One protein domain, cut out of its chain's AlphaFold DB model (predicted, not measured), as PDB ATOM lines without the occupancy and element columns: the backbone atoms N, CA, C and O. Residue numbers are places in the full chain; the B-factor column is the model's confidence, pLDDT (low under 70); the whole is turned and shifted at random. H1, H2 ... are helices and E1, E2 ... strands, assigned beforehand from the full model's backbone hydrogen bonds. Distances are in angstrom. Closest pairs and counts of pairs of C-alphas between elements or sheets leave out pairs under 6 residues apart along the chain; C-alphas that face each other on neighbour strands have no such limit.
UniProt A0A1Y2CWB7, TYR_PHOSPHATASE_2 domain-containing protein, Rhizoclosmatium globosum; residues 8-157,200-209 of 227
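What this domain is: This is residues 8 to 157 and 200 to 209 of the 227 residues of the protein "TYR_PHOSPHATASE_2 domain-containing protein" of Rhizoclosmatium globosum (UniProt A0A1Y2CWB7). A twisted sheet of five strands has three helices, H2, H3 and H4, over one face; H3 covers its inner strands E2 and E4, and H5 packs on H3 and H4 away from the sheet. H1 lies off by itself, meeting no other helix and only grazing the sheet, and residues 25 to 30 stick out there. The 160 printed residues include five named helices and five named strands, in the order E1 E2 H1 E3 H2 E4 H3 H4 H5 E5, of mixed class. The sheet is mixed, in the order E1 E2 E4 E5 E3. The whole is compact, with a radius of gyration of the C-alphas of 15.0 A and spans of 41 by 37 by 28 A.

Where its parts are: E1 is residues 8 to 12, beginning at C-alpha 8 (-6.590, 8.139, 44.211). E2 is residues 15 to 21, 20.0 A; E4 residues 96 to 101, 16.8 A; E5 residues 202 to 204, ending at C-alpha 204 (-3.732, 22.491, 40.931); and E3 residues 48 to 50. H2 is residues 61 to 74, 19.7 A; H3 residues 107 to 118, 17.4 A; H4 residues 123 to 133, 16.1 A; H5 residues 140 to 149; and H1 residues 28 to 37.

How they stand to each other: E1 and E2 form an antiparallel hairpin, with N 10 and O 17 2.8 A apart. E2 and E4 are parallel, with N 18 and O 97 at 2.8 A. E5 is antiparallel to E4, N 98 and O 204 at 3.3 A, and to E3, N 203 and O 49 at 2.7 A. E2, H1, E3 and E3, H2, E4 are split strand-helix-strand units, their strands running the same way with others between, and both crossovers are right-handed. The sheet and H2, H3 and H4 on one face make two layers. H3, the hub, lies over E2 and E4 at a height of 9.3 A. With residues 111 to 115 it touches H2 at a steep tilt of 66 degrees, closest at the C-alphas of Leu 68 and Ala 115, 6.6 A. H3 touches H4, closest at the C-alphas of Ala 113 and Ala 126, 5.6 A. H4 and H5 form a helical hairpin, closest at the C-alphas of Pro 123 and Val 147, 5.2 A. In H1, H2 and H5 every O i to N i+4 pair is within hydrogen-bond range; H3 has 7 of 8 and H4 6 of 7.

The domain as a whole: The C-alphas of Ser 26 and Lys 157, the two farthest apart, are 45.3 A apart. Residues 158 to 199 are not printed, and C-alphas 157 and 200 are 31.6 A apart across the cut. The link from H2 to E4 is long, 21 residues. The mean pLDDT of the printed part is 71.3; residues 34 to 48, 76 to 95, 102 to 106, 153 to 157 and 200 to 209 are under 70.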
ATOM      1  N   SER A   8      -7.571   9.206  44.412       82.19
ATOM      2  CA  SER A   8      -6.590   8.139  44.211       82.19
ATOM      3  C   SER A   8      -5.189   8.711  44.361       82.19
ATOM      4  O   SER A   8      -4.774   9.553  43.563       82.19
ATOM      5  N   THR A   9      -4.447   8.244  45.361       84.38
ATOM      6  CA  THR A   9      -3.048   8.625  45.553       84.38
ATOM      7  C   THR A   9      -2.127   7.704  44.755       84.38
ATOM      8  O   THR A   9      -2.302   6.483  44.696       84.38
ATOM      9  N   ILE A  10      -1.154   8.302  44.078       85.62
ATOM     10  CA  ILE A  10      -0.141   7.626  43.273       85.62
ATOM     11  C   ILE A  10       1.214   8.136  43.753       85.62
ATOM     12  O   ILE A  10       1.655   9.220  43.375       85.62
ATOM     13  N   ASP A  11       1.849   7.355  44.618       86.06
ATOM     14  CA  ASP A  11       3.190   7.633  45.124       86.06
ATOM     15  C   ASP A  11       4.223   6.956  44.228       86.06
ATOM     16  O   ASP A  11       4.060   5.791  43.888       86.06
ATOM     17  N   TYR A  12       5.288   7.647  43.841       81.44
ATOM     18  CA  TYR A  12       6.408   7.037  43.132       81.44
ATOM     19  C   TYR A  12       7.699   7.794  43.426       81.44
ATOM     20  O   TYR A  12       7.799   8.987  43.144       81.44
ATOM     21  N   LYS A  13       8.706   7.094  43.963       79.50
ATOM     22  CA  LYS A  13       9.961   7.706  44.434       79.50
ATOM     23  C   LYS A  13       9.662   8.897  45.361       79.50
ATOM     24  O   LYS A  13       8.884   8.762  46.293       79.50
ATOM     25  N   ASN A  14      10.252  10.056  45.100       75.31
ATOM     26  CA  ASN A  14      10.064  11.327  45.797       75.31
ATOM     27  C   ASN A  14       8.771  12.082  45.414       75.31
ATOM     28  O   ASN A  14       8.591  13.222  45.844       75.31
ATOM     29  N   MET A  15       7.894  11.493  44.595       78.25
ATOM     30  CA  MET A  15       6.701  12.151  44.063       78.25
ATOM     31  C   MET A  15       5.421  11.555  44.649       78.25
ATOM     32  O   MET A  15       5.280  10.338  44.759       78.25
ATOM     33  N   ARG A  16       4.459  12.427  44.957       84.44
ATOM     34  CA  ARG A  16       3.098  12.066  45.369       84.44
ATOM     35  C   ARG A  16       2.094  12.814  44.507       84.44
ATOM     36  O   ARG A  16       2.024  14.045  44.552       84.44
ATOM     37  N   PHE A  17       1.307  12.066  43.747       85.38
ATOM     38  CA  PHE A  17       0.202  12.589  42.952       85.38
ATOM     39  C   PHE A  17      -1.127  12.208  43.595       85.38
ATOM     40  O   PHE A  17      -1.312  11.071  44.022       85.38
ATOM     41  N   VAL A  18      -2.070  13.140  43.636       84.69
ATOM     42  CA  VAL A  18      -3.436  12.916  44.112       84.69
ATOM     43  C   VAL A  18      -4.371  13.178  42.944       84.69
ATOM     44  O   VAL A  18      -4.495  14.312  42.486       84.69
ATOM     45  N   VAL A  19      -5.002  12.125  42.433       84.44
ATOM     46  CA  VAL A  19      -5.958  12.213  41.327       84.44
ATOM     47  C   VAL A  19      -7.371  12.222  41.892       84.44
ATOM     48  O   VAL A  19      -7.781  11.233  42.496       84.44
ATOM     49  N   PHE A  20      -8.126  13.294  41.672       80.00
ATOM     50  CA  PHE A  20      -9.482  13.444  42.207       80.00
ATOM     51  C   PHE A  20     -10.489  13.906  41.148       80.00
ATOM     52  O   PHE A  20     -10.113  14.357  40.064       80.00
ATOM     53  N   ASP A  21     -11.778  13.730  41.425       77.50
ATOM     54  CA  ASP A  21     -12.840  14.218  40.540       77.50
ATOM     55  C   ASP A  21     -13.115  15.702  40.779       77.50
ATOM     56  O   ASP A  21     -12.801  16.241  41.838       77.50
ATOM     57  N   ALA A  22     -13.668  16.394  39.780       72.50
ATOM     58  CA  ALA A  22     -14.003  17.801  39.952       72.50
ATOM     59  C   ALA A  22     -15.067  17.968  41.057       72.50
ATOM     60  O   ALA A  22     -16.153  17.392  40.932       72.50
ATOM     61  N   PRO A  23     -14.787  18.756  42.111       70.69
ATOM     62  CA  PRO A  23     -15.779  19.051  43.128       70.69
ATOM     63  C   PRO A  23     -16.931  19.877  42.540       70.69
ATOM     64  O   PRO A  23     -16.779  20.602  41.553       70.69
ATOM     65  N   THR A  24     -18.094  19.747  43.161       70.38
ATOM     66  CA  THR A  24     -19.264  20.603  42.983       70.38
ATOM     67  C   THR A  24     -19.327  21.605  44.134       70.38
ATOM     68  O   THR A  24     -18.791  21.353  45.212       70.38
ATOM     69  N   ASP A  25     -20.024  22.726  43.955       72.31
ATOM     70  CA  ASP A  25     -20.117  23.762  44.997       72.31
ATOM     71  C   ASP A  25     -20.633  23.221  46.340       72.31
ATOM     72  O   ASP A  25     -20.206  23.666  47.401       72.31
ATOM     73  N   SER A  26     -21.498  22.203  46.305       73.56
ATOM     74  CA  SER A  26     -22.048  21.564  47.504       73.56
ATOM     75  C   SER A  26     -21.072  20.629  48.226       73.56
ATOM     76  O   SER A  26     -21.280  20.349  49.403       73.56
ATOM     77  N   ASN A  27     -20.043  20.107  47.550       71.06
ATOM     78  CA  ASN A  27     -19.057  19.199  48.152       71.06
ATOM     79  C   ASN A  27     -17.668  19.841  48.327       71.06
ATOM     80  O   ASN A  27     -16.791  19.230  48.935       71.06
ATOM     81  N   LEU A  28     -17.482  21.079  47.859       72.88
ATOM     82  CA  LEU A  28     -16.203  21.783  47.868       72.88
ATOM     83  C   LEU A  28     -15.582  21.886  49.268       72.88
ATOM     84  O   LEU A  28     -14.375  21.714  49.410       72.88
ATOM     85  N   GLU A  29     -16.381  22.145  50.303       75.25
ATOM     86  CA  GLU A  29     -15.869  22.274  51.674       75.25
ATOM     87  C   GLU A  29     -15.340  20.944  52.221       75.25
ATOM     88  O   GLU A  29     -14.264  20.915  52.811       75.25
ATOM     89  N   ALA A  30     -16.020  19.833  51.931       73.69
ATOM     90  CA  ALA A  30     -15.541  18.500  52.291       73.69
ATOM     91  C   ALA A  30     -14.260  18.126  51.522       73.69
ATOM     92  O   ALA A  30     -13.350  17.528  52.087       73.69
ATOM     93  N   TYR A  31     -14.154  18.519  50.247       71.50
ATOM     94  CA  TYR A  31     -12.931  18.325  49.457       71.50
ATOM     95  C   TYR A  31     -11.762  19.142  49.992       71.50
ATOM     96  O   TYR A  31     -10.630  18.669  49.983       71.50
ATOM     97  N   LEU A  32     -12.016  20.372  50.433       72.00
ATOM     98  CA  LEU A  32     -10.994  21.213  51.040       72.00
ATOM     99  C   LEU A  32     -10.476  20.600  52.336       72.00
ATOM    100  O   LEU A  32      -9.267  20.610  52.549       72.00
ATOM    101  N   ASP A  33     -11.358  20.037  53.157       72.75
ATOM    102  CA  ASP A  33     -10.979  19.386  54.409       72.75
ATOM    103  C   ASP A  33     -10.153  18.109  54.154       72.75
ATOM    104  O   ASP A  33      -9.062  17.944  54.708       72.75
ATOM    105  N   GLU A  34     -10.570  17.267  53.201       69.69
ATOM    106  CA  GLU A  34      -9.811  16.072  52.787       69.69
ATOM    107  C   GLU A  34      -8.465  16.414  52.119       69.69
ATOM    108  O   GLU A  34      -7.437  15.799  52.405       69.69
ATOM    109  N   LEU A  35      -8.412  17.446  51.273       66.81
ATOM    110  CA  LEU A  35      -7.147  17.921  50.705       66.81
ATOM    111  C   LEU A  35      -6.249  18.545  51.780       66.81
ATOM    112  O   LEU A  35      -5.029  18.417  51.714       66.81
ATOM    113  N   SER A  36      -6.825  19.223  52.774       63.06
ATOM    114  CA  SER A  36      -6.059  19.811  53.875       63.06
ATOM    115  C   SER A  36      -5.445  18.755  54.795       63.06
ATOM    116  O   SER A  36      -4.353  18.973  55.326       63.06
ATOM    117  N   THR A  37      -6.107  17.605  54.938       58.12
ATOM    118  CA  THR A  37      -5.640  16.469  55.742       58.12
ATOM    119  C   THR A  37      -4.615  15.610  54.999       58.12
ATOM    120  O   THR A  37      -3.687  15.111  55.630       58.12
ATOM    121  N   LEU A  38      -4.684  15.525  53.665       55.78
ATOM    122  CA  LEU A  38      -3.694  14.868  52.792       55.78
ATOM    123  C   LEU A  38      -2.386  15.672  52.589       55.78
ATOM    124  O   LEU A  38      -1.771  15.577  51.535       55.78
ATOM    125  N   ASP A  39      -1.937  16.412  53.603       46.94
ATOM    126  CA  ASP A  39      -0.826  17.383  53.599       46.94
ATOM    127  C   ASP A  39      -1.240  18.824  53.251       46.94
ATOM    128  O   ASP A  39      -1.004  19.314  52.149       46.94
ATOM    129  N   ARG A  40      -1.787  19.543  54.247       41.53
ATOM    130  CA  ARG A  40      -1.823  21.019  54.400       41.53
ATOM    131  C   ARG A  40      -2.006  21.805  53.102       41.53
ATOM    132  O   ARG A  40      -1.388  22.856  52.912       41.53
ATOM    133  N   VAL A  41      -2.894  21.337  52.229       43.88
ATOM    134  CA  VAL A  41      -3.239  22.041  50.993       43.88
ATOM    135  C   VAL A  41      -3.779  23.433  51.347       43.88
ATOM    136  O   VAL A  41      -3.442  24.406  50.691       43.88
ATOM    137  N   VAL A  42      -4.482  23.593  52.470       38.06
ATOM    138  CA  VAL A  42      -5.287  24.798  52.730       38.06
ATOM    139  C   VAL A  42      -4.601  25.889  53.569       38.06
ATOM    140  O   VAL A  42      -5.075  27.019  53.575       38.06
ATOM    141  N   GLU A  43      -3.437  25.657  54.184       34.19
ATOM    142  CA  GLU A  43      -2.825  26.698  55.037       34.19
ATOM    143  C   GLU A  43      -1.687  27.517  54.406       34.19
ATOM    144  O   GLU A  43      -1.260  28.497  55.017       34.19
ATOM    145  N   LYS A  44      -1.172  27.194  53.206       41.75
ATOM    146  CA  LYS A  44       0.006  27.906  52.647       41.75
ATOM    147  C   LYS A  44       0.053  28.033  51.112       41.75
ATOM    148  O   LYS A  44       1.015  27.590  50.490       41.75
ATOM    149  N   GLY A  45      -0.932  28.682  50.487       52.34
ATOM    150  CA  GLY A  45      -0.781  29.191  49.110       52.34
ATOM    151  C   GLY A  45      -0.806  28.124  48.007       52.34
ATOM    152  O   GLY A  45       0.192  27.879  47.325       52.34
ATOM    153  N   ILE A  46      -1.969  27.504  47.799       60.50
ATOM    154  CA  ILE A  46      -2.223  26.637  46.639       60.50
ATOM    155  C   ILE A  46      -2.166  27.496  45.379       60.50
ATOM    156  O   ILE A  46      -2.954  28.429  45.229       60.50
ATOM    157  N   GLN A  47      -1.263  27.158  44.466       62.72
ATOM    158  CA  GLN A  47      -1.307  27.687  43.111       62.72
ATOM    159  C   GLN A  47      -2.154  26.739  42.271       62.72
ATOM    160  O   GLN A  47      -1.954  25.523  42.284       62.72
ATOM    161  N   VAL A  48      -3.153  27.303  41.605       69.88
ATOM    162  CA  VAL A  48      -4.023  26.575  40.690       69.88
ATOM    163  C   VAL A  48      -3.697  27.052  39.285       69.88
ATOM    164  O   VAL A  48      -3.715  28.254  39.026       69.88
ATOM    165  N   THR A  49      -3.372  26.116  38.402       71.19
ATOM    166  CA  THR A  49      -2.933  26.385  37.036       71.19
ATOM    167  C   THR A  49      -3.874  25.705  36.053       71.19
ATOM    168  O   THR A  49      -4.006  24.493  36.056       71.19
ATOM    169  N   ASP A  50      -4.533  26.454  35.176       75.56
ATOM    170  CA  ASP A  50      -5.464  25.881  34.199       75.56
ATOM    171  C   ASP A  50      -4.727  25.387  32.955       75.56
ATOM    172  O   ASP A  50      -4.154  26.186  32.215       75.56
ATOM    173  N   TRP A  51      -4.798  24.084  32.681       80.00
ATOM    174  CA  TRP A  51      -4.325  23.478  31.436       80.00
ATOM    175  C   TRP A  51      -5.400  22.592  30.811       80.00
ATOM    176  O   TRP A  51      -5.416  21.369  30.966       80.00
ATOM    177  N   GLY A  52      -6.312  23.238  30.087       77.25
ATOM    178  CA  GLY A  52      -7.412  22.578  29.403       77.25
ATOM    179  C   GLY A  52      -7.024  21.873  28.120       77.25
ATOM    180  O   GLY A  52      -6.360  22.445  27.263       77.25
ATOM    181  N   PHE A  53      -7.508  20.642  27.965       80.38
ATOM    182  CA  PHE A  53      -7.505  19.936  26.690       80.38
ATOM    183  C   PHE A  53      -8.720  19.006  26.561       80.38
ATOM    184  O   PHE A  53      -9.340  18.606  27.559       80.38
ATOM    185  N   ALA A  54      -9.067  18.705  25.307       75.69
ATOM    186  CA  ALA A  54     -10.248  17.934  24.938       75.69
ATOM    187  C   ALA A  54     -10.194  16.497  25.482       75.69
ATOM    188  O   ALA A  54      -9.133  15.871  25.545       75.69
ATOM    189  N   ASP A  55     -11.351  15.962  25.875       70.50
ATOM    190  CA  ASP A  55     -11.432  14.607  26.419       70.50
ATOM    191  C   ASP A  55     -11.146  13.541  25.354       70.50
ATOM    192  O   ASP A  55     -11.412  13.736  24.170       70.50
ATOM    193  N   GLY A  56     -10.540  12.429  25.770       70.69
ATOM    194  CA  GLY A  56     -10.122  11.345  24.876       70.69
ATOM    195  C   GLY A  56      -8.968  11.681  23.922       70.69
ATOM    196  O   GLY A  56      -8.500  10.789  23.215       70.69
ATOM    197  N   THR A  57      -8.477  12.924  23.925       79.19
ATOM    198  CA  THR A  57      -7.330  13.349  23.115       79.19
ATOM    199  C   THR A  57      -6.010  13.229  23.878       79.19
ATOM    200  O   THR A  57      -5.966  12.974  25.087       79.19
ATOM    201  N   ILE A  58      -4.914  13.370  23.138       84.50
ATOM    202  CA  ILE A  58      -3.553  13.387  23.669       84.50
ATOM    203  C   ILE A  58      -3.268  14.792  24.225       84.50
ATOM    204  O   ILE A  58      -3.634  15.776  23.577       84.50
ATOM    205  N   PRO A  59      -2.620  14.924  25.398       86.25
ATOM    206  CA  PRO A  59      -2.290  16.227  25.954       86.25
ATOM    207  C   PRO A  59      -1.372  17.011  24.997       86.25
ATOM    208  O   PRO A  59      -0.362  16.470  24.535       86.25
ATOM    209  N   PRO A  60      -1.679  18.287  24.704       87.00
ATOM    210  CA  PRO A  60      -0.823  19.126  23.878       87.00
ATOM    211  C   PRO A  60       0.594  19.269  24.466       87.00
ATOM    212  O   PRO A  60       0.744  19.321  25.692       87.00
ATOM    213  N   PRO A  61       1.639  19.444  23.634       85.44
ATOM    214  CA  PRO A  61       3.026  19.531  24.106       85.44
ATOM    215  C   PRO A  61       3.280  20.626  25.152       85.44
ATOM    216  O   PRO A  61       4.106  20.450  26.049       85.44
ATOM    217  N   HIS A  62       2.560  21.750  25.065       85.44
ATOM    218  CA  HIS A  62       2.676  22.849  26.026       85.44
ATOM    219  C   HIS A  62       2.138  22.468  27.415       85.44
ATOM    220  O   HIS A  62       2.752  22.829  28.415       85.44
ATOM    221  N   VAL A  63       1.047  21.689  27.482       87.19
ATOM    222  CA  VAL A  63       0.478  21.180  28.744       87.19
ATOM    223  C   VAL A  63       1.438  20.195  29.389       87.19
ATOM    224  O   VAL A  63       1.730  20.301  30.577       87.19
ATOM    225  N   VAL A  64       1.973  19.265  28.594       87.69
ATOM    226  CA  VAL A  64       2.945  18.276  29.076       87.69
ATOM    227  C   VAL A  64       4.179  18.980  29.633       87.69
ATOM    228  O   VAL A  64       4.582  18.722  30.761       87.69
ATOM    229  N   THR A  65       4.744  19.924  28.882       86.00
ATOM    230  CA  THR A  65       5.951  20.649  29.296       86.00
ATOM    231  C   THR A  65       5.706  21.495  30.546       86.00
ATOM    232  O   THR A  65       6.519  21.470  31.468       86.00
ATOM    233  N   GLY A  66       4.574  22.207  30.615       85.00
ATOM    234  CA  GLY A  66       4.173  22.969  31.800       85.00
ATOM    235  C   GLY A  66       4.044  22.083  33.038       85.00
ATOM    236  O   GLY A  66       4.597  22.402  34.089       85.00
ATOM    237  N   PHE A  67       3.393  20.928  32.893       86.19
ATOM    238  CA  PHE A  67       3.224  19.966  33.978       86.19
ATOM    239  C   PHE A  67       4.546  19.345  34.440       86.19
ATOM    240  O   PHE A  67       4.774  19.202  35.641       86.19
ATOM    241  N   LEU A  68       5.443  19.010  33.516       85.75
ATOM    242  CA  LEU A  68       6.755  18.460  33.858       85.75
ATOM    243  C   LEU A  68       7.647  19.492  34.560       85.75
ATOM    244  O   LEU A  68       8.284  19.159  35.557       85.75
ATOM    245  N   ASN A  69       7.648  20.749  34.107       83.44
ATOM    246  CA  ASN A  69       8.351  21.836  34.796       83.44
ATOM    247  C   ASN A  69       7.825  22.018  36.224       83.44
ATOM    248  O   ASN A  69       8.597  22.075  37.175       83.44
ATOM    249  N   LEU A  70       6.505  22.008  36.382       82.50
ATOM    250  CA  LEU A  70       5.849  22.104  37.680       82.50
ATOM    251  C   LEU A  70       6.220  20.944  38.612       82.50
ATOM    252  O   LEU A  70       6.491  21.162  39.789       82.50
ATOM    253  N   CYS A  71       6.269  19.716  38.095       79.62
ATOM    254  CA  CYS A  71       6.745  18.560  38.854       79.62
ATOM    255  C   CYS A  71       8.213  18.739  39.276       79.62
ATOM    256  O   CYS A  71       8.568  18.421  40.410       79.62
ATOM    257  N   ASN A  72       9.054  19.287  38.397       78.75
ATOM    258  CA  ASN A  72      10.465  19.528  38.683       78.75
ATOM    259  C   ASN A  72      10.679  20.593  39.773       78.75
ATOM    260  O   ASN A  72      11.550  20.429  40.623       78.75
ATOM    261  N   ASP A  73       9.856  21.640  39.779       77.62
ATOM    262  CA  ASP A  73       9.920  22.724  40.765       77.62
ATOM    263  C   ASP A  73       9.292  22.321  42.110       77.62
ATOM    264  O   ASP A  73       9.724  22.748  43.188       77.62
ATOM    265  N   ARG A  74       8.246  21.489  42.063       75.19
ATOM    266  CA  ARG A  74       7.498  21.050  43.242       75.19
ATOM    267  C   ARG A  74       8.239  19.974  44.020       75.19
ATOM    268  O   ARG A  74       8.338  20.096  45.243       75.19
ATOM    269  N   PHE A  75       8.711  18.919  43.363       76.38
ATOM    270  CA  PHE A  75       9.281  17.768  44.057       76.38
ATOM    271  C   PHE A  75      10.769  17.986  44.370       76.38
ATOM    272  O   PHE A  75      11.543  18.343  43.481       76.38
ATOM    273  N   PRO A  76      11.213  17.757  45.619       65.88
ATOM    274  CA  PRO A  76      12.624  17.884  45.970       65.88
ATOM    275  C   PRO A  76      13.451  16.852  45.189       65.88
ATOM    276  O   PRO A  76      13.229  15.651  45.320       65.88
ATOM    277  N   GLY A  77      14.387  17.323  44.359       62.47
ATOM    278  CA  GLY A  77      15.199  16.483  43.468       62.47
ATOM    279  C   GLY A  77      14.647  16.314  42.043       62.47
ATOM    280  O   GLY A  77      15.319  15.720  41.200       62.47
ATOM    281  N   GLY A  78      13.470  16.868  41.744       67.50
ATOM    282  CA  GLY A  78      12.873  16.833  40.411       67.50
ATOM    283  C   GLY A  78      12.407  15.444  39.963       67.50
ATOM    284  O   GLY A  78      12.388  14.499  40.753       67.50
ATOM    285  N   LEU A  79      12.042  15.304  38.680       66.19
ATOM    286  CA  LEU A  79      11.622  14.007  38.112       66.19
ATOM    287  C   LEU A  79      12.791  13.031  37.930       66.19
ATOM    288  O   LEU A  79      12.597  11.820  37.948       66.19
ATOM    289  N   ALA A  80      14.005  13.555  37.747       60.19
ATOM    290  CA  ALA A  80      15.211  12.763  37.515       60.19
ATOM    291  C   ALA A  80      15.892  12.297  38.814       60.19
ATOM    292  O   ALA A  80      16.900  11.591  38.750       60.19
ATOM    293  N   ALA A  81      15.383  12.693  39.987       53.78
ATOM    294  CA  ALA A  81      16.015  12.346  41.248       53.78
ATOM    295  C   ALA A  81      16.076  10.829  41.458       53.78
ATOM    296  O   ALA A  81      15.073  10.117  41.503       53.78
ATOM    297  N   THR A  82      17.297  10.364  41.695       45.84
ATOM    298  CA  THR A  82      17.632   9.111  42.376       45.84
ATOM    299  C   THR A  82      17.418   9.199  43.890       45.84
ATOM    300  O   THR A  82      17.739   8.255  44.609       45.84
ATOM    301  N   ALA A  83      16.895  10.322  44.395       42.81
ATOM    302  CA  ALA A  83      16.555  10.473  45.799       42.81
ATOM    303  C   ALA A  83      15.394   9.529  46.133       42.81
ATOM    304  O   ALA A  83      14.283   9.666  45.615       42.81
ATOM    305  N   GLY A  84      15.681   8.541  46.981       44.88
ATOM    306  CA  GLY A  84      14.661   7.693  47.577       44.88
ATOM    307  C   GLY A  84      13.618   8.542  48.300       44.88
ATOM    308  O   GLY A  84      13.896   9.653  48.753       44.88
ATOM    309  N   PHE A  85      12.403   8.013  48.391       42.97
ATOM    310  CA  PHE A  85      11.370   8.574  49.246       42.97
ATOM    311  C   PHE A  85      11.890   8.615  50.688       42.97
ATOM    312  O   PHE A  85      11.929   7.589  51.358       42.97
ATOM    313  N   ASN A  86      12.319   9.785  51.160       40.44
ATOM    314  CA  ASN A  86      12.764   9.982  52.540       40.44
ATOM    315  C   ASN A  86      11.599  10.486  53.407       40.44
ATOM    316  O   ASN A  86      11.745  11.438  54.167       40.44
ATOM    317  N   GLY A  87      10.422   9.895  53.198       41.09
ATOM    318  CA  GLY A  87       9.195  10.225  53.906       41.09
ATOM    319  C   GLY A  87       8.716   9.026  54.704       41.09
ATOM    320  O   GLY A  87       7.909   8.229  54.245       41.09
ATOM    321  N   ASP A  88       9.167   8.887  55.936       37.25
ATOM    322  CA  ASP A  88       8.289   8.366  56.971       37.25
ATOM    323  C   ASP A  88       6.935   9.093  56.862       37.25
ATOM    324  O   ASP A  88       6.880  10.304  56.672       37.25
ATOM    325  N   ALA A  89       5.815   8.369  56.951       45.53
ATOM    326  CA  ALA A  89       4.470   8.956  56.859       45.53
ATOM    327  C   ALA A  89       4.197  10.052  57.923       45.53
ATOM    328  O   ALA A  89       3.141  10.676  57.910       45.53
ATOM    329  N   ALA A  90       5.156  10.275  58.830       40.25
ATOM    330  CA  ALA A  90       5.191  11.292  59.867       40.25
ATOM    331  C   ALA A  90       6.134  12.488  59.573       40.25
ATOM    332  O   ALA A  90       6.041  13.498  60.274       40.25
ATOM    333  N   SER A  91       7.021  12.442  58.566       38.75
ATOM    334  CA  SER A  91       7.951  13.541  58.276       38.75
ATOM    335  C   SER A  91       7.397  14.539  57.252       38.75
ATOM    336  O   SER A  91       7.375  14.357  56.037       38.75
ATOM    337  N   MET A  92       6.957  15.654  57.829       41.38
ATOM    338  CA  MET A  92       6.771  17.026  57.335       41.38
ATOM    339  C   MET A  92       7.567  17.479  56.076       41.38
ATOM    340  O   MET A  92       8.308  18.464  56.139       41.38
ATOM    341  N   GLY A  93       7.408  16.850  54.905       46.97
ATOM    342  CA  GLY A  93       8.137  17.288  53.700       46.97
ATOM    343  C   GLY A  93       7.633  16.824  52.332       46.97
ATOM    344  O   GLY A  93       8.129  17.324  51.316       46.97
ATOM    345  N   VAL A  94       6.659  15.912  52.254       55.34
ATOM    346  CA  VAL A  94       6.183  15.386  50.965       55.34
ATOM    347  C   VAL A  94       5.242  16.394  50.307       55.34
ATOM    348  O   VAL A  94       4.084  16.556  50.669       55.34
ATOM    349  N   LYS A  95       5.755  17.118  49.314       66.38
ATOM    350  CA  LYS A  95       4.969  18.060  48.515       66.38
ATOM    351  C   LYS A  95       4.096  17.284  47.529       66.38
ATOM    352  O   LYS A  95       4.613  16.799  46.534       66.38
ATOM    353  N   ALA A  96       2.790  17.196  47.771       74.31
ATOM    354  CA  ALA A  96       1.854  16.548  46.850       74.31
ATOM    355  C   ALA A  96       1.444  17.454  45.670       74.31
ATOM    356  O   ALA A  96       1.449  18.692  45.781       74.31
ATOM    357  N   ILE A  97       1.075  16.817  44.555       80.94
ATOM    358  CA  ILE A  97       0.478  17.418  43.355       80.94
ATOM    359  C   ILE A  97      -0.950  16.909  43.188       80.94
ATOM    360  O   ILE A  97      -1.160  15.706  43.042       80.94
ATOM    361  N   GLY A  98      -1.922  17.823  43.179       82.31
ATOM    362  CA  GLY A  98      -3.325  17.509  42.947       82.31
ATOM    363  C   GLY A  98      -3.699  17.652  41.473       82.31
ATOM    364  O   GLY A  98      -3.476  18.695  40.864       82.31
ATOM    365  N   ILE A  99      -4.292  16.624  40.876       82.94
ATOM    366  CA  ILE A  99      -4.730  16.663  39.478       82.94
ATOM    367  C   ILE A  99      -6.168  16.191  39.419       82.94
ATOM    368  O   ILE A  99      -6.497  15.116  39.921       82.94
ATOM    369  N   HIS A 100      -7.024  16.965  38.764       77.94
ATOM    370  CA  HIS A 100      -8.412  16.581  38.594       77.94
ATOM    371  C   HIS A 100      -8.860  16.648  37.144       77.94
ATOM    372  O   HIS A 100      -8.246  17.276  36.284       77.94
ATOM    373  N   CYS A 101      -9.946  15.941  36.862       73.94
ATOM    374  CA  CYS A 101     -10.618  15.960  35.573       73.94
ATOM    375  C   CYS A 101     -12.091  16.291  35.805       73.94
ATOM    376  O   CYS A 101     -12.687  15.795  36.759       73.94
ATOM    377  N   VAL A 102     -12.697  17.079  34.912       61.75
ATOM    378  CA  VAL A 102     -14.112  17.488  35.008       61.75
ATOM    379  C   VAL A 102     -15.068  16.288  35.089       61.75
ATOM    380  O   VAL A 102     -16.106  16.390  35.727       61.75
ATOM    381  N   ALA A 103     -14.702  15.157  34.473       59.22
ATOM    382  CA  ALA A 103     -15.524  13.946  34.408       59.22
ATOM    383  C   ALA A 103     -14.817  12.683  34.948       59.22
ATOM    384  O   ALA A 103     -15.317  11.580  34.779       59.22
ATOM    385  N   GLY A 104     -13.616  12.805  35.529       57.56
ATOM    386  CA  GLY A 104     -12.890  11.651  36.090       57.56
ATOM    387  C   GLY A 104     -12.417  10.573  35.088       57.56
ATOM    388  O   GLY A 104     -11.909   9.536  35.511       57.56
ATOM    389  N   LEU A 105     -12.545  10.815  33.776       57.81
ATOM    390  CA  LEU A 105     -12.511   9.790  32.714       57.81
ATOM    391  C   LEU A 105     -11.154   9.523  32.022       57.81
ATOM    392  O   LEU A 105     -11.101   8.728  31.091       57.81
ATOM    393  N   GLY A 106     -10.041  10.117  32.480       60.78
ATOM    394  CA  GLY A 106      -8.697   9.697  32.022       60.78
ATOM    395  C   GLY A 106      -7.688  10.794  31.664       60.78
ATOM    396  O   GLY A 106      -6.517  10.502  31.441       60.78
ATOM    397  N   ARG A 107      -8.081  12.076  31.689       75.56
ATOM    398  CA  ARG A 107      -7.165  13.212  31.420       75.56
ATOM    399  C   ARG A 107      -6.121  13.456  32.513       75.56
ATOM    400  O   ARG A 107      -4.975  13.771  32.224       75.56
ATOM    401  N   ALA A 108      -6.510  13.308  33.774       83.06
ATOM    402  CA  ALA A 108      -5.577  13.460  34.886       83.06
ATOM    403  C   ALA A 108      -4.562  12.293  34.950       83.06
ATOM    404  O   ALA A 108      -3.361  12.554  35.032       83.06
ATOM    405  N   PRO A 109      -4.990  11.018  34.810       88.81
ATOM    406  CA  PRO A 109      -4.076   9.877  34.759       88.81
ATOM    407  C   PRO A 109      -2.987   9.920  33.678       88.81
ATOM    408  O   PRO A 109      -1.876   9.469  33.948       88.81
ATOM    409  N   ILE A 110      -3.262  10.448  32.476       90.19
ATOM    410  CA  ILE A 110      -2.253  10.510  31.398       90.19
ATOM    411  C   ILE A 110      -1.067  11.410  31.759       90.19
ATOM    412  O   ILE A 110       0.072  11.033  31.500       90.19
ATOM    413  N   LEU A 111      -1.304  12.543  32.425       89.00
ATOM    414  CA  LEU A 111      -0.222  13.420  32.882       89.00
ATOM    415  C   LEU A 111       0.630  12.741  33.959       89.00
ATOM    416  O   LEU A 111       1.857  12.808  33.901       89.00
ATOM    417  N   VAL A 112      -0.005  12.017  34.888       89.81
ATOM    418  CA  VAL A 112       0.726  11.234  35.897       89.81
ATOM    419  C   VAL A 112       1.582  10.162  35.233       89.81
ATOM    420  O   VAL A 112       2.759  10.045  35.555       89.81
ATOM    421  N   ALA A 113       1.032   9.412  34.274       91.69
ATOM    422  CA  ALA A 113       1.783   8.387  33.552       91.69
ATOM    423  C   ALA A 113       3.006   8.970  32.829       91.69
ATOM    424  O   ALA A 113       4.086   8.391  32.903       91.69
ATOM    425  N   ILE A 114       2.863  10.139  32.199       90.62
ATOM    426  CA  ILE A 114       3.979  10.847  31.565       90.62
ATOM    427  C   ILE A 114       5.063  11.207  32.593       90.62
ATOM    428  O   ILE A 114       6.236  10.935  32.351       90.62
ATOM    429  N   ALA A 115       4.696  11.745  33.760       88.62
ATOM    430  CA  ALA A 115       5.672  12.039  34.813       88.62
ATOM    431  C   ALA A 115       6.375  10.776  35.339       88.62
ATOM    432  O   ALA A 115       7.583  10.800  35.580       88.62
ATOM    433  N   LEU A 116       5.659   9.653  35.467       89.06
ATOM    434  CA  LEU A 116       6.261   8.368  35.836       89.06
ATOM    435  C   LEU A 116       7.271   7.900  34.781       89.06
ATOM    436  O   LEU A 116       8.383   7.495  35.127       89.06
ATOM    437  N   ILE A 117       6.929   8.020  33.497       90.12
ATOM    438  CA  ILE A 117       7.830   7.676  32.392       90.12
ATOM    439  C   ILE A 117       9.077   8.572  32.398       90.12
ATOM    440  O   ILE A 117      10.196   8.073  32.297       90.12
ATOM    441  N   GLU A 118       8.913   9.879  32.597       86.38
ATOM    442  CA  GLU A 118      10.027  10.834  32.723       86.38
ATOM    443  C   GLU A 118      10.885  10.601  33.967       86.38
ATOM    444  O   GLU A 118      12.052  10.980  34.001       86.38
ATOM    445  N   SER A 119      10.344   9.939  34.984       83.56
ATOM    446  CA  SER A 119      11.124   9.507  36.143       83.56
ATOM    447  C   SER A 119      11.835   8.161  35.941       83.56
ATOM    448  O   SER A 119      12.495   7.669  36.859       83.56
ATOM    449  N   GLY A 120      11.748   7.570  34.745       84.31
ATOM    450  CA  GLY A 120      12.472   6.360  34.346       84.31
ATOM    451  C   GLY A 120      11.666   5.062  34.421       84.31
ATOM    452  O   GLY A 120      12.248   3.989  34.268       84.31
ATOM    453  N   MET A 121      10.352   5.126  34.655       87.62
ATOM    454  CA  MET A 121       9.475   3.953  34.575       87.62
ATOM    455  C   MET A 121       9.207   3.583  33.110       87.62
ATOM    456  O   MET A 121       9.046   4.460  32.259       87.62
ATOM    457  N   LYS A 122       9.129   2.286  32.787       90.00
ATOM    458  CA  LYS A 122       8.759   1.873  31.424       90.00
ATOM    459  C   LYS A 122       7.301   2.259  31.137       90.00
ATOM    460  O   LYS A 122       6.476   2.138  32.040       90.00
ATOM    461  N   PRO A 123       6.933   2.636  29.900       91.31
ATOM    462  CA  PRO A 123       5.560   3.038  29.586       91.31
ATOM    463  C   PRO A 123       4.484   2.017  29.961       91.31
ATOM    464  O   PRO A 123       3.463   2.379  30.540       91.31
ATOM    465  N   ILE A 124       4.736   0.734  29.689       91.69
ATOM    466  CA  ILE A 124       3.809  -0.358  30.022       91.69
ATOM    467  C   ILE A 124       3.640  -0.469  31.544       91.69
ATOM    468  O   ILE A 124       2.516  -0.483  32.042       91.69
ATOM    469  N   GLU A 125       4.751  -0.448  32.286       91.56
ATOM    470  CA  GLU A 125       4.744  -0.490  33.753       91.56
ATOM    471  C   GLU A 125       4.020   0.732  34.344       91.56
ATOM    472  O   GLU A 125       3.245   0.590  35.286       91.56
ATOM    473  N   ALA A 126       4.194   1.926  33.766       91.31
ATOM    474  CA  ALA A 126       3.513   3.147  34.205       91.31
ATOM    475  C   ALA A 126       1.995   3.068  34.030       91.31
ATOM    476  O   ALA A 126       1.238   3.449  34.930       91.31
ATOM    477  N   VAL A 127       1.537   2.529  32.902       91.19
ATOM    478  CA  VAL A 127       0.111   2.306  32.647       91.19
ATOM    479  C   VAL A 127      -0.478   1.329  33.665       91.19
ATOM    480  O   VAL A 127      -1.538   1.598  34.239       91.19
ATOM    481  N   GLU A 128       0.195   0.209  33.918       92.19
ATOM    482  CA  GLU A 128      -0.245  -0.781  34.908       92.19
ATOM    483  C   GLU A 128      -0.263  -0.197  36.323       92.19
ATOM    484  O   GLU A 128      -1.235  -0.379  37.061       92.19
ATOM    485  N   TYR A 129       0.757   0.589  36.674       91.31
ATOM    486  CA  TYR A 129       0.886   1.229  37.978       91.31
ATOM    487  C   TYR A 129      -0.275   2.173  38.291       91.31
ATOM    488  O   TYR A 129      -0.813   2.177  39.404       91.31
ATOM    489  N   VAL A 130      -0.681   2.968  37.300       90.00
ATOM    490  CA  VAL A 130      -1.816   3.884  37.427       90.00
ATOM    491  C   VAL A 130      -3.134   3.105  37.439       90.00
ATOM    492  O   VAL A 130      -3.994   3.378  38.279       90.00
ATOM    493  N   ARG A 131      -3.285   2.081  36.587       89.88
ATOM    494  CA  ARG A 131      -4.488   1.225  36.552       89.88
ATOM    495  C   ARG A 131      -4.724   0.452  37.847       89.88
ATOM    496  O   ARG A 131      -5.882   0.229  38.200       89.88
ATOM    497  N   ALA A 132      -3.663   0.078  38.560       89.19
ATOM    498  CA  ALA A 132      -3.759  -0.586  39.857       89.19
ATOM    499  C   ALA A 132      -4.457   0.288  40.914       89.19
ATOM    500  O   ALA A 132      -5.174  -0.233  41.765       89.19
ATOM    501  N   ARG A 133      -4.289   1.615  40.834       86.81
ATOM    502  CA  ARG A 133      -4.891   2.592  41.762       86.81
ATOM    503  C   ARG A 133      -6.220   3.135  41.261       86.81
ATOM    504  O   ARG A 133      -7.136   3.340  42.049       86.81
ATOM    505  N   ARG A 134      -6.337   3.340  39.949       84.00
ATOM    506  CA  ARG A 134      -7.541   3.869  39.308       84.00
ATOM    507  C   ARG A 134      -7.883   3.043  38.073       84.00
ATOM    508  O   ARG A 134      -7.320   3.221  36.992       84.00
ATOM    509  N   ARG A 135      -8.821   2.107  38.240       82.19
ATOM    510  CA  ARG A 135      -9.296   1.238  37.151       82.19
ATOM    511  C   ARG A 135      -9.946   2.080  36.048       82.19
ATOM    512  O   ARG A 135     -10.636   3.048  36.337       82.19
ATOM    513  N   GLY A 136      -9.724   1.703  34.788       81.50
ATOM    514  CA  GLY A 136     -10.317   2.397  33.634       81.50
ATOM    515  C   GLY A 136      -9.704   3.766  33.311       81.50
ATOM    516  O   GLY A 136     -10.301   4.532  32.570       81.50
ATOM    517  N   ALA A 137      -8.520   4.080  33.840       82.31
ATOM    518  CA  ALA A 137      -7.897   5.399  33.717       82.31
ATOM    519  C   ALA A 137      -7.457   5.830  32.300       82.31
ATOM    520  O   ALA A 137      -7.168   7.008  32.116       82.31
ATOM    521  N   PHE A 138      -7.363   4.916  31.327       85.69
ATOM    522  CA  PHE A 138      -6.819   5.214  29.995       85.69
ATOM    523  C   PHE A 138      -7.710   4.687  28.877       85.69
ATOM    524  O   PHE A 138      -8.128   3.526  28.916       85.69
ATOM    525  N   ASN A 139      -7.891   5.514  27.848       87.06
ATOM    526  CA  ASN A 139      -8.479   5.140  26.562       87.06
ATOM    527  C   ASN A 139      -7.430   4.492  25.630       87.06
ATOM    528  O   ASN A 139      -6.233   4.728  25.777       87.06
ATOM    529  N   THR A 140      -7.857   3.735  24.620       88.00
ATOM    530  CA  THR A 140      -7.001   3.099  23.602       88.00
ATOM    531  C   THR A 140      -6.061   4.092  22.912       88.00
ATOM    532  O   THR A 140      -4.871   3.821  22.785       88.00
ATOM    533  N   VAL A 141      -6.550   5.282  22.538       88.38
ATOM    534  CA  VAL A 141      -5.718   6.340  21.923       88.38
ATOM    535  C   VAL A 141      -4.588   6.785  22.861       88.38
ATOM    536  O   VAL A 141      -3.456   6.989  22.433       88.38
ATOM    537  N   GLN A 142      -4.884   6.892  24.157       88.50
ATOM    538  CA  GLN A 142      -3.923   7.300  25.180       88.50
ATOM    539  C   GLN A 142      -2.895   6.201  25.465       88.50
ATOM    540  O   GLN A 142      -1.727   6.510  25.677       88.50
ATOM    541  N   LEU A 143      -3.308   4.931  25.435       89.69
ATOM    542  CA  LEU A 143      -2.396   3.793  25.569       89.69
ATOM    543  C   LEU A 143      -1.380   3.767  24.429       89.69
ATOM    544  O   LEU A 143      -0.184   3.711  24.696       89.69
ATOM    545  N   ASN A 144      -1.847   3.887  23.184       90.38
ATOM    546  CA  ASN A 144      -0.970   3.918  22.011       90.38
ATOM    547  C   ASN A 144      -0.002   5.107  22.083       90.38
ATOM    548  O   ASN A 144       1.183   4.976  21.787       90.38
ATOM    549  N   TYR A 145      -0.483   6.266  22.541       90.31
ATOM    550  CA  TYR A 145       0.384   7.416  22.766       90.31
ATOM    551  C   TYR A 145       1.450   7.147  23.830       90.31
ATOM    552  O   TYR A 145       2.611   7.442  23.587       90.31
ATOM    553  N   LEU A 146       1.093   6.586  24.987       89.88
ATOM    554  CA  LEU A 146       2.052   6.345  26.067       89.88
ATOM    555  C   LEU A 146       3.087   5.276  25.697       89.88
ATOM    556  O   LEU A 146       4.263   5.459  25.998       89.88
ATOM    557  N   VAL A 147       2.662   4.181  25.061       88.81
ATOM    558  CA  VAL A 147       3.521   3.023  24.766       88.81
ATOM    559  C   VAL A 147       4.404   3.259  23.540       88.81
ATOM    560  O   VAL A 147       5.604   3.005  23.618       88.81
ATOM    561  N   ASP A 148       3.841   3.788  22.449       86.75
ATOM    562  CA  ASP A 148       4.541   3.883  21.159       86.75
ATOM    563  C   ASP A 148       4.892   5.326  20.764       86.75
ATOM    564  O   ASP A 148       5.892   5.578  20.088       86.75
ATOM    565  N   GLY A 149       4.061   6.295  21.160       82.94
ATOM    566  CA  GLY A 149       4.172   7.688  20.713       82.94
ATOM    567  C   GLY A 149       5.045   8.583  21.596       82.94
ATOM    568  O   GLY A 149       5.660   9.530  21.097       82.94
ATOM    569  N   TYR A 150       5.098   8.319  22.901       85.56
ATOM    570  CA  TYR A 150       5.715   9.207  23.875       85.56
ATOM    571  C   TYR A 150       7.223   8.986  23.954       85.56
ATOM    572  O   TYR A 150       7.703   7.889  24.241       85.56
ATOM    573  N   LYS A 151       7.987  10.060  23.742       81.88
ATOM    574  CA  LYS A 151       9.446  10.057  23.877       81.88
ATOM    575  C   LYS A 151       9.844  10.937  25.058       81.88
ATOM    576  O   LYS A 151       9.587  12.139  24.993       81.88
ATOM    577  N   PRO A 152      10.491  10.375  26.095       77.12
ATOM    578  CA  PRO A 152      10.903  11.145  27.256       77.12
ATOM    579  C   PRO A 152      11.862  12.280  26.880       77.12
ATOM    580  O   PRO A 152      12.799  12.086  26.096       77.12
ATOM    581  N   HIS A 153      11.646  13.457  27.454       68.50
ATOM    582  CA  HIS A 153      12.391  14.678  27.175       68.50
ATOM    583  C   HIS A 153      13.359  15.053  28.312       68.50
ATOM    584  O   HIS A 153      14.445  15.572  28.042       68.50
ATOM    585  N   PHE A 154      13.024  14.773  29.579       60.06
ATOM    586  CA  PHE A 154      13.829  15.181  30.742       60.06
ATOM    587  C   PHE A 154      14.969  14.212  31.060       60.06
ATOM    588  O   PHE A 154      16.072  14.658  31.388       60.06
ATOM    589  N   LEU A 155      14.767  12.906  30.869       55.53
ATOM    590  CA  LEU A 155      15.813  11.888  31.084       55.53
ATOM    591  C   LEU A 155      17.047  12.086  30.193       55.53
ATOM    592  O   LEU A 155      18.141  11.633  30.526       55.53
ATOM    593  N   LYS A 156      16.909  12.819  29.083       46.19
ATOM    594  CA  LYS A 156      18.019  13.105  28.168       46.19
ATOM    595  C   LYS A 156      19.025  14.120  28.731       46.19
ATOM    596  O   LYS A 156      20.166  14.136  28.280       46.19
ATOM    597  N   LYS A 157      18.645  14.932  29.728       42.84
ATOM    598  CA  LYS A 157      19.542  15.918  30.369       42.84
ATOM    599  C   LYS A 157      20.425  15.337  31.482       42.84
ATOM    600  O   LYS A 157      21.343  16.023  31.918       42.84
ATOM    601  N   ALA A 200     -12.236  23.876  29.582       30.20
ATOM    602  CA  ALA A 200     -10.983  23.949  30.325       30.20
ATOM    603  C   ALA A 200     -10.815  22.783  31.324       30.20
ATOM    604  O   ALA A 200     -11.779  22.231  31.856       30.20
ATOM    605  N   ALA A 201      -9.567  22.397  31.567       29.89
ATOM    606  CA  ALA A 201      -9.146  21.468  32.607       29.89
ATOM    607  C   ALA A 201      -8.158  22.217  33.503       29.89
ATOM    608  O   ALA A 201      -7.304  22.939  32.998       29.89
ATOM    609  N   ALA A 202      -8.290  22.036  34.813       33.44
ATOM    610  CA  ALA A 202      -7.498  22.722  35.819       33.44
ATOM    611  C   ALA A 202      -6.503  21.761  36.474       33.44
ATOM    612  O   ALA A 202      -6.855  20.648  36.863       33.44
ATOM    613  N   VAL A 203      -5.252  22.189  36.597       32.56
ATOM    614  CA  VAL A 203      -4.140  21.496  37.255       32.56
ATOM    615  C   VAL A 203      -3.719  22.294  38.490       32.56
ATOM    616  O   VAL A 203      -3.116  23.356  38.400       32.56
ATOM    617  N   ALA A 204      -4.028  21.793  39.683       31.20
ATOM    618  CA  ALA A 204      -3.732  22.491  40.931       31.20
ATOM    619  C   ALA A 204      -2.424  21.993  41.564       31.20
ATOM    620  O   ALA A 204      -2.389  20.923  42.169       31.20
ATOM    621  N   VAL A 205      -1.341  22.774  41.488       37.06
ATOM    622  CA  VAL A 205      -0.081  22.455  42.182       37.06
ATOM    623  C   VAL A 205       0.566  23.704  42.750       37.06
ATOM    624  O   VAL A 205       1.013  24.577  42.018       37.06
ATOM    625  N   GLY A 206       0.672  23.756  44.078       34.12
ATOM    626  CA  GLY A 206       1.381  24.832  44.769       34.12
ATOM    627  C   GLY A 206       2.898  24.728  44.642       34.12
ATOM    628  O   GLY A 206       3.414  23.649  44.420       34.12
ATOM    629  N   ALA A 207       3.621  25.809  44.913       27.72
ATOM    630  CA  ALA A 207       4.948  25.853  45.543       27.72
ATOM    631  C   ALA A 207       5.312  27.325  45.795       27.72
ATOM    632  O   ALA A 207       5.244  28.116  44.867       27.72
ATOM    633  N   ALA A 208       5.722  27.681  47.019       32.72
ATOM    634  CA  ALA A 208       6.800  28.647  47.277       32.72
ATOM    635  C   ALA A 208       7.116  28.736  48.779       32.72
ATOM    636  O   ALA A 208       6.249  28.950  49.624       32.72
ATOM    637  N   THR A 209       8.395  28.575  49.089       37.66
ATOM    638  CA  THR A 209       9.063  29.039  50.306       37.66
ATOM    639  C   THR A 209       9.247  30.553  50.242       37.66
ATOM    640  O   THR A 209       9.751  31.058  49.244       37.66
TER     641      THR A 209